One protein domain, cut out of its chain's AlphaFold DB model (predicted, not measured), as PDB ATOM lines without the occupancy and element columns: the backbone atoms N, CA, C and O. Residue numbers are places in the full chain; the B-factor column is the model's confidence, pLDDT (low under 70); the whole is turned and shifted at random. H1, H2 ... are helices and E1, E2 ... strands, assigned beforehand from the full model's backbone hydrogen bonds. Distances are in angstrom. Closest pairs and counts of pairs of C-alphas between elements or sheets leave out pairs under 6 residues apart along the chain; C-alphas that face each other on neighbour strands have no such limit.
ATOM      1  N   GLY A 146      83.757  -0.894  93.492       88.69
ATOM      2  CA  GLY A 146      82.631  -1.590  94.097       88.69
ATOM      3  C   GLY A 146      81.805  -2.273  93.013       88.69
ATOM      4  O   GLY A 146      81.490  -1.651  91.994       88.69
ATOM      5  N   LEU A 147      81.467  -3.541  93.213       88.00
ATOM      6  CA  LEU A 147      80.624  -4.288  92.296       88.00
ATOM      7  C   LEU A 147      79.162  -3.857  92.466       88.00
ATOM      8  O   LEU A 147      78.605  -3.941  93.558       88.00
ATOM      9  N   SER A 148      78.565  -3.370  91.384       87.06
ATOM     10  CA  SER A 148      77.178  -2.921  91.280       87.06
ATOM     11  C   SER A 148      76.707  -3.092  89.836       87.06
ATOM     12  O   SER A 148      77.527  -3.310  88.942       87.06
ATOM     13  N   THR A 149      75.402  -2.972  89.581       85.12
ATOM     14  CA  THR A 149      74.857  -3.010  88.210       85.12
ATOM     15  C   THR A 149      75.539  -1.968  87.324       85.12
ATOM     16  O   THR A 149      76.012  -2.285  86.239       85.12
ATOM     17  N   TYR A 150      75.736  -0.764  87.861       85.25
ATOM     18  CA  TYR A 150      76.453   0.321  87.198       85.25
ATOM     19  C   TYR A 150      77.902  -0.023  86.825       85.25
ATOM     20  O   TYR A 150      78.361   0.291  85.725       85.25
ATOM     21  N   SER A 151      78.668  -0.633  87.737       86.19
ATOM     22  CA  SER A 151      80.055  -0.988  87.427       86.19
ATOM     23  C   SER A 151      80.153  -2.201  86.501       86.19
ATOM     24  O   SER A 151      81.074  -2.246  85.692       86.19
ATOM     25  N   LEU A 152      79.188  -3.125  86.537       86.50
ATOM     26  CA  LEU A 152      79.085  -4.208  85.555       86.50
ATOM     27  C   LEU A 152      78.792  -3.689  84.147       86.50
ATOM     28  O   LEU A 152      79.474  -4.093  83.211       86.50
ATOM     29  N   GLU A 153      77.847  -2.764  83.985       83.94
ATOM     30  CA  GLU A 153      77.565  -2.136  82.684       83.94
ATOM     31  C   GLU A 153      78.808  -1.447  82.113       83.94
ATOM     32  O   GLU A 153      79.167  -1.643  80.952       83.94
ATOM     33  N   ARG A 154      79.538  -0.699  82.950       85.50
ATOM     34  CA  ARG A 154      80.820  -0.104  82.549       85.50
ATOM     35  C   ARG A 154      81.850  -1.159  82.155       85.50
ATOM     36  O   ARG A 154      82.597  -0.961  81.202       85.50
ATOM     37  N   LEU A 155      81.912  -2.274  82.870       84.94
ATOM     38  CA  LEU A 155      82.846  -3.346  82.556       84.94
ATOM     39  C   LEU A 155      82.511  -4.025  81.220       84.94
ATOM     40  O   LEU A 155      83.421  -4.283  80.436       84.94
ATOM     41  N   ARG A 156      81.223  -4.210  80.914       82.06
ATOM     42  CA  ARG A 156      80.761  -4.671  79.596       82.06
ATOM     43  C   ARG A 156      81.215  -3.727  78.487       82.06
ATOM     44  O   ARG A 156      81.806  -4.182  77.518       82.06
ATOM     45  N   THR A 157      81.094  -2.407  78.670       80.81
ATOM     46  CA  THR A 157      81.624  -1.455  77.668       80.81
ATOM     47  C   THR A 157      83.136  -1.570  77.447       80.81
ATOM     48  O   THR A 157      83.613  -1.313  76.348       80.81
ATOM     49  N   TRP A 158      83.905  -2.007  78.451       80.06
ATOM     50  CA  TRP A 158      85.343  -2.264  78.297       80.06
ATOM     51  C   TRP A 158      85.671  -3.513  77.479       80.06
ATOM     52  O   TRP A 158      86.821  -3.684  77.063       80.06
ATOM     53  N   GLN A 159      84.712  -4.410  77.280       73.44
ATOM     54  CA  GLN A 159      84.902  -5.634  76.510       73.44
ATOM     55  C   GLN A 159      84.653  -5.452  75.013       73.44
ATOM     56  O   GLN A 159      85.074  -6.313  74.246       73.44
ATOM     57  N   GLY A 160      84.044  -4.340  74.593       73.31
ATOM     58  CA  GLY A 160      83.622  -4.170  73.203       73.31
ATOM     59  C   GLY A 160      82.555  -5.203  72.833       73.31
ATOM     60  O   GLY A 160      81.645  -5.449  73.619       73.31
ATOM     61  N   ASP A 161      82.703  -5.838  71.671       67.88
ATOM     62  CA  ASP A 161      81.716  -6.775  71.105       67.88
ATOM     63  C   ASP A 161      81.804  -8.206  71.671       67.88
ATOM     64  O   ASP A 161      81.212  -9.146  71.135       67.88
ATOM     65  N   ALA A 162      82.572  -8.416  72.741       68.31
ATOM     66  CA  ALA A 162      82.760  -9.744  73.295       68.31
ATOM     67  C   ALA A 162      81.460 -10.247  73.964       68.31
ATOM     68  O   ALA A 162      80.961  -9.651  74.918       68.31
ATOM     69  N   GLN A 163      80.956 -11.413  73.542       63.75
ATOM     70  CA  GLN A 163      79.745 -12.047  74.094       63.75
ATOM     71  C   GLN A 163      79.996 -12.752  75.446       63.75
ATOM     72  O   GLN A 163      80.187 -13.963  75.500       63.75
ATOM     73  N   TRP A 164      80.056 -11.991  76.547       68.75
ATOM     74  CA  TRP A 164      80.384 -12.503  77.898       68.75
ATOM     75  C   TRP A 164      79.254 -12.260  78.907       68.75
ATOM     76  O   TRP A 164      79.452 -12.447  80.108       68.75
ATOM     77  N   ASP A 165      78.074 -11.838  78.443       68.19
ATOM     78  CA  ASP A 165      76.955 -11.439  79.305       68.19
ATOM     79  C   ASP A 165      76.533 -12.531  80.295       68.19
ATOM     80  O   ASP A 165      76.178 -12.209  81.429       68.19
ATOM     81  N   GLU A 166      76.656 -13.800  79.900       71.88
ATOM     82  CA  GLU A 166      76.335 -14.972  80.725       71.88
ATOM     83  C   GLU A 166      77.410 -15.313  81.772       71.88
ATOM     84  O   GLU A 166      77.131 -16.016  82.740       71.88
ATOM     85  N   LEU A 167      78.644 -14.820  81.606       80.50
ATOM     86  CA  LEU A 167      79.766 -15.130  82.501       80.50
ATOM     87  C   LEU A 167      79.819 -14.198  83.715       80.50
ATOM     88  O   LEU A 167      80.434 -14.524  84.733       80.50
ATOM     89  N   TYR A 168      79.189 -13.028  83.611       83.19
ATOM     90  CA  TYR A 168      79.161 -12.044  84.682       83.19
ATOM     91  C   TYR A 168      78.332 -12.498  85.883       83.19
ATOM     92  O   TYR A 168      77.323 -13.185  85.725       83.19
ATOM     93  N   PRO A 169      78.700 -12.064  87.102       85.12
ATOM     94  CA  PRO A 169      77.887 -12.359  88.263       85.12
ATOM     95  C   PRO A 169      76.510 -11.701  88.137       85.12
ATOM     96  O   PRO A 169      76.395 -10.526  87.785       85.12
ATOM     97  N   SER A 170      75.473 -12.443  88.517       84.69
ATOM     98  CA  SER A 170      74.143 -11.875  88.724       84.69
ATOM     99  C   SER A 170      74.132 -11.042  90.008       84.69
ATOM    100  O   SER A 170      74.688 -11.452  91.032       84.69
ATOM    101  N   LEU A 171      73.492  -9.870  89.954       82.88
ATOM    102  CA  LEU A 171      73.353  -8.928  91.070       82.88
ATOM    103  C   LEU A 171      71.888  -8.794  91.507       82.88
ATOM    104  O   LEU A 171      71.337  -7.697  91.551       82.88
ATOM    105  N   ALA A 172      71.240  -9.919  91.814       68.88
ATOM    106  CA  ALA A 172      69.862  -9.925  92.318       68.88
ATOM    107  C   ALA A 172      69.734  -9.401  93.770       68.88
ATOM    108  O   ALA A 172      68.638  -9.061  94.209       68.88
ATOM    109  N   SER A 173      70.840  -9.326  94.522       69.12
ATOM    110  CA  SER A 173      70.923  -8.768  95.882       69.12
ATOM    111  C   SER A 173      72.233  -7.981  96.067       69.12
ATOM    112  O   SER A 173      72.984  -7.782  95.112       69.12
ATOM    113  N   TRP A 174      72.543  -7.531  97.290       69.25
ATOM    114  CA  TRP A 174      73.823  -6.874  97.606       69.25
ATOM    115  C   TRP A 174      75.051  -7.785  97.406       69.25
ATOM    116  O   TRP A 174      76.178  -7.286  97.342       69.25
ATOM    117  N   GLU A 175      74.851  -9.104  97.306       76.81
ATOM    118  CA  GLU A 175      75.920 -10.074  97.070       76.81
ATOM    119  C   GLU A 175      75.927 -10.555  95.609       76.81
ATOM    120  O   GLU A 175      74.894 -11.007  95.110       76.81
ATOM    121  N   PRO A 176      77.090 -10.550  94.930       81.62
ATOM    122  CA  PRO A 176      77.209 -11.178  93.623       81.62
ATOM    123  C   PRO A 176      77.048 -12.693  93.712       81.62
ATOM    124  O   PRO A 176      77.568 -13.329  94.634       81.62
ATOM    125  N   GLN A 177      76.383 -13.276  92.717       84.00
ATOM    126  CA  GLN A 177      76.322 -14.724  92.531       84.00
ATOM    127  C   GLN A 177      77.038 -15.132  91.235       84.00
ATOM    128  O   GLN A 177      76.663 -14.637  90.174       84.00
ATOM    129  N   PRO A 178      78.056 -16.017  91.299       85.00
ATOM    130  CA  PRO A 178      78.620 -16.626  92.507       85.00
ATOM    131  C   PRO A 178      79.358 -15.607  93.389       85.00
ATOM    132  O   PRO A 178      79.866 -14.591  92.911       85.00
ATOM    133  N   ARG A 179      79.482 -15.927  94.684       85.94
ATOM    134  CA  ARG A 179      80.136 -15.079  95.702       85.94
ATOM    135  C   ARG A 179      81.567 -14.680  95.360       85.94
ATOM    136  O   ARG A 179      82.060 -13.675  95.848       85.94
ATOM    137  N   ARG A 180      82.266 -15.481  94.567       89.25
ATOM    138  CA  ARG A 180      83.589 -15.163  94.038       89.25
ATOM    139  C   ARG A 180      83.691 -15.736  92.642       89.25
ATOM    140  O   ARG A 180      83.122 -16.793  92.379       89.25
ATOM    141  N   GLY A 181      84.472 -15.085  91.803       90.50
ATOM    142  CA  GLY A 181      84.766 -15.607  90.485       90.50
ATOM    143  C   GLY A 181      85.890 -14.848  89.815       90.50
ATOM    144  O   GLY A 181      86.379 -13.826  90.312       90.50
ATOM    145  N   ASN A 182      86.333 -15.429  88.711       91.25
ATOM    146  CA  ASN A 182      87.307 -14.840  87.824       91.25
ATOM    147  C   ASN A 182      86.839 -15.049  86.386       91.25
ATOM    148  O   ASN A 182      86.173 -16.035  86.082       91.25
ATOM    149  N   ILE A 183      87.191 -14.098  85.539       89.88
ATOM    150  CA  ILE A 183      86.960 -14.121  84.107       89.88
ATOM    151  C   ILE A 183      88.251 -13.611  83.472       89.88
ATOM    152  O   ILE A 183      88.752 -12.551  83.857       89.88
ATOM    153  N   LEU A 184      88.810 -14.374  82.540       89.81
ATOM    154  CA  LEU A 184      90.035 -14.027  81.825       89.81
ATOM    155  C   LEU A 184      89.723 -13.915  80.340       89.81
ATOM    156  O   LEU A 184      89.242 -14.878  79.762       89.81
ATOM    157  N   TYR A 185      90.029 -12.767  79.754       84.69
ATOM    158  CA  TYR A 185      89.974 -12.510  78.324       84.69
ATOM    159  C   TYR A 185      91.382 -12.198  77.826       84.69
ATOM    160  O   TYR A 185      92.116 -11.450  78.472       84.69
ATOM    161  N   GLU A 186      91.734 -12.746  76.678       85.06
ATOM    162  CA  GLU A 186      93.016 -12.544  76.020       85.06
ATOM    163  C   GLU A 186      92.753 -12.291  74.538       85.06
ATOM    164  O   GLU A 186      91.979 -13.011  73.908       85.06
ATOM    165  N   ASP A 187      93.368 -11.240  74.011       78.62
ATOM    166  CA  ASP A 187      93.479 -10.994  72.579       78.62
ATOM    167  C   ASP A 187      94.950 -10.835  72.180       78.62
ATOM    168  O   ASP A 187      95.854 -11.039  72.989       78.62
ATOM    169  N   GLU A 188      95.194 -10.492  70.915       78.38
ATOM    170  CA  GLU A 188      96.542 -10.362  70.356       78.38
ATOM    171  C   GLU A 188      97.427  -9.353  71.120       78.38
ATOM    172  O   GLU A 188      98.642  -9.539  71.183       78.38
ATOM    173  N   TYR A 189      96.842  -8.322  71.744       80.38
ATOM    174  CA  TYR A 189      97.574  -7.183  72.312       80.38
ATOM    175  C   TYR A 189      97.427  -7.042  73.832       80.38
ATOM    176  O   TYR A 189      98.226  -6.348  74.473       80.38
ATOM    177  N   MET A 190      96.391  -7.637  74.428       85.06
ATOM    178  CA  MET A 190      96.092  -7.474  75.844       85.06
ATOM    179  C   MET A 190      95.407  -8.676  76.487       85.06
ATOM    180  O   MET A 190      94.564  -9.363  75.921       85.06
ATOM    181  N   VAL A 191      95.696  -8.831  77.776       89.06
ATOM    182  CA  VAL A 191      95.012  -9.748  78.682       89.06
ATOM    183  C   VAL A 191      94.223  -8.928  79.699       89.06
ATOM    184  O   VAL A 191      94.783  -8.116  80.442       89.06
ATOM    185  N   LYS A 192      92.910  -9.153  79.756       89.06
ATOM    186  CA  LYS A 192      91.984  -8.571  80.731       89.06
ATOM    187  C   LYS A 192      91.546  -9.649  81.717       89.06
ATOM    188  O   LYS A 192      90.908 -10.624  81.345       89.06
ATOM    189  N   GLN A 193      91.827  -9.451  82.997       92.19
ATOM    190  CA  GLN A 193      91.382 -10.337  84.067       92.19
ATOM    191  C   GLN A 193      90.419  -9.597  84.992       92.19
ATOM    192  O   GLN A 193      90.815  -8.667  85.698       92.19
ATOM    193  N   PHE A 194      89.165 -10.033  85.024       91.81
ATOM    194  CA  PHE A 194      88.164  -9.567  85.973       91.81
ATOM    195  C   PHE A 194      88.045 -10.541  87.149       91.81
ATOM    196  O   PHE A 194      87.921 -11.749  86.971       91.81
ATOM    197  N   LEU A 195      88.108 -10.009  88.367       92.44
ATOM    198  CA  LEU A 195      88.053 -10.737  89.631       92.44
ATOM    199  C   LEU A 195      87.015 -10.078  90.538       92.44
ATOM    200  O   LEU A 195      87.043  -8.858  90.716       92.44
ATOM    201  N   TRP A 196      86.157 -10.872  91.176       91.81
ATOM    202  CA  TRP A 196      85.214 -10.370  92.179       91.81
ATOM    203  C   TRP A 196      85.116 -11.273  93.403       91.81
ATOM    204  O   TRP A 196      85.463 -12.457  93.383       91.81
ATOM    205  N   THR A 197      84.635 -10.683  94.495       86.75
ATOM    206  CA  THR A 197      84.468 -11.338  95.796       86.75
ATOM    207  C   THR A 197      83.165 -10.898  96.465       86.75
ATOM    208  O   THR A 197      82.559  -9.901  96.073       86.75
ATOM    209  N   SER A 198      82.754 -11.612  97.516       74.44
ATOM    210  CA  SER A 198      81.421 -11.484  98.122       74.44
ATOM    211  C   SER A 198      81.207 -10.178  98.879       74.44
ATOM    212  O   SER A 198      80.080  -9.842  99.209       74.44
ATOM    213  N   ARG A 199      82.276  -9.418  99.140       73.25
ATOM    214  CA  ARG A 199      82.235  -8.122  99.837       73.25
ATOM    215  C   ARG A 199      82.041  -6.942  98.880       73.25
ATOM    216  O   ARG A 199      82.585  -5.867  99.118       73.25
ATOM    217  N   SER A 200      81.366  -7.179  97.757       72.06
ATOM    218  CA  SER A 200      81.151  -6.196  96.686       72.06
ATOM    219  C   SER A 200      82.453  -5.557  96.178       72.06
ATOM    220  O   SER A 200      82.439  -4.438  95.675       72.06
ATOM    221  N   PHE A 201      83.594  -6.242  96.307       84.12
ATOM    222  CA  PHE A 201      84.888  -5.774  95.814       84.12
ATOM    223  C   PHE A 201      85.208  -6.450  94.489       84.12
ATOM    224  O   PHE A 201      85.185  -7.683  94.392       84.12
ATOM    225  N   ALA A 202      85.558  -5.630  93.505       90.38
ATOM    226  CA  ALA A 202      85.916  -6.046  92.168       90.38
ATOM    227  C   ALA A 202      87.234  -5.409  91.708       90.38
ATOM    228  O   ALA A 202      87.580  -4.274  92.057       90.38
ATOM    229  N   LEU A 203      87.969  -6.169  90.902       91.69
ATOM    230  CA  LEU A 203      89.226  -5.777  90.290       91.69
ATOM    231  C   LEU A 203      89.200  -6.176  88.816       91.69
ATOM    232  O   LEU A 203      89.051  -7.352  88.502       91.69
ATOM    233  N   LEU A 204      89.424  -5.214  87.929       90.94
ATOM    234  CA  LEU A 204      89.814  -5.475  86.547       90.94
ATOM    235  C   LEU A 204      91.317  -5.206  86.418       90.94
ATOM    236  O   LEU A 204      91.802  -4.137  86.788       90.94
ATOM    237  N   ARG A 205      92.069  -6.176  85.911       92.06
ATOM    238  CA  ARG A 205      93.484  -6.040  85.562       92.06
ATOM    239  C   ARG A 205      93.614  -6.097  84.049       92.06
ATOM    240  O   ARG A 205      93.099  -7.024  83.445       92.06
ATOM    241  N   VAL A 206      94.327  -5.141  83.472       89.38
ATOM    242  CA  VAL A 206      94.708  -5.121  82.059       89.38
ATOM    243  C   VAL A 206      96.229  -5.199  81.987       89.38
ATOM    244  O   VAL A 206      96.934  -4.402  82.615       89.38
ATOM    245  N   THR A 207      96.726  -6.188  81.261       91.06
ATOM    246  CA  THR A 207      98.144  -6.410  80.955       91.06
ATOM    247  C   THR A 207      98.326  -6.489  79.445       91.06
ATOM    248  O   THR A 207      97.372  -6.791  78.740       91.06
ATOM    249  N   TRP A 208      99.532  -6.210  78.961       87.56
ATOM    250  CA  TRP A 208      99.852  -6.138  77.530       87.56
ATOM    251  C   TRP A 208     100.799  -7.276  77.145       87.56
ATOM    252  O   TRP A 208     101.661  -7.624  77.961       87.56
ATOM    253  N   THR A 209     100.624  -7.835  75.946       78.06
ATOM    254  CA  THR A 209     101.438  -8.923  75.367       78.06
ATOM    255  C   THR A 209     102.640  -8.407  74.568       78.06
ATOM    256  O   THR A 209     102.670  -7.234  74.115       78.06
TER     257      THR A 209
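What this domain is: This is residues 146 to 209 of the 209 residues of an uncharacterized protein of Steinernema glaseri (UniProt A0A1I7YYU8). A long sheet of three strands forms a wall, and one helix, H1, only grazes it; a long loop, residues 160 to 180, joins the helix to the sheet. The 64 printed residues hold H1, E1, E2 and E3 in that order along the chain, class mixed. The antiparallel sheet runs E1, E2, E3. The whole is compact, radius of gyration of the C-alphas 11.6 A, yet elongated, spanning 36 by 19 by 16 A.

Where its parts are: E2, residues 190 to 197, measures 23.4 A; E3, residues 201 to 208, measures 23.6 A and ends at C-alpha 208 (99.852, -6.138, 77.530). E1 is residues 181 to 186, 16.9 A. H1, residues 149 to 159, measures 15.6 A from C-alpha 149 (74.857, -3.010, 88.210).

How they stand to each other: The strands form a meander, each the antiparallel neighbour of the one before. In hairpin E1 and E2, N 183 and O 194 are 2.8 A apart, within hydrogen-bond range. In hairpin E2 and E3, N 193 and O 205 are 2.8 A apart, also within range. H1 is on the sheet but only grazes it, with residues 151 to 159. In H1 every O i to N i+4 pair is within range.

The domain as a whole: The C-alphas farthest apart, Ser 173 and Thr 209, are 36.8 A apart. The printed part has no cut. The link H1 to E1 is long, 21 residues. Residues 161 to 165 and 172 to 174 have pLDDT under 70.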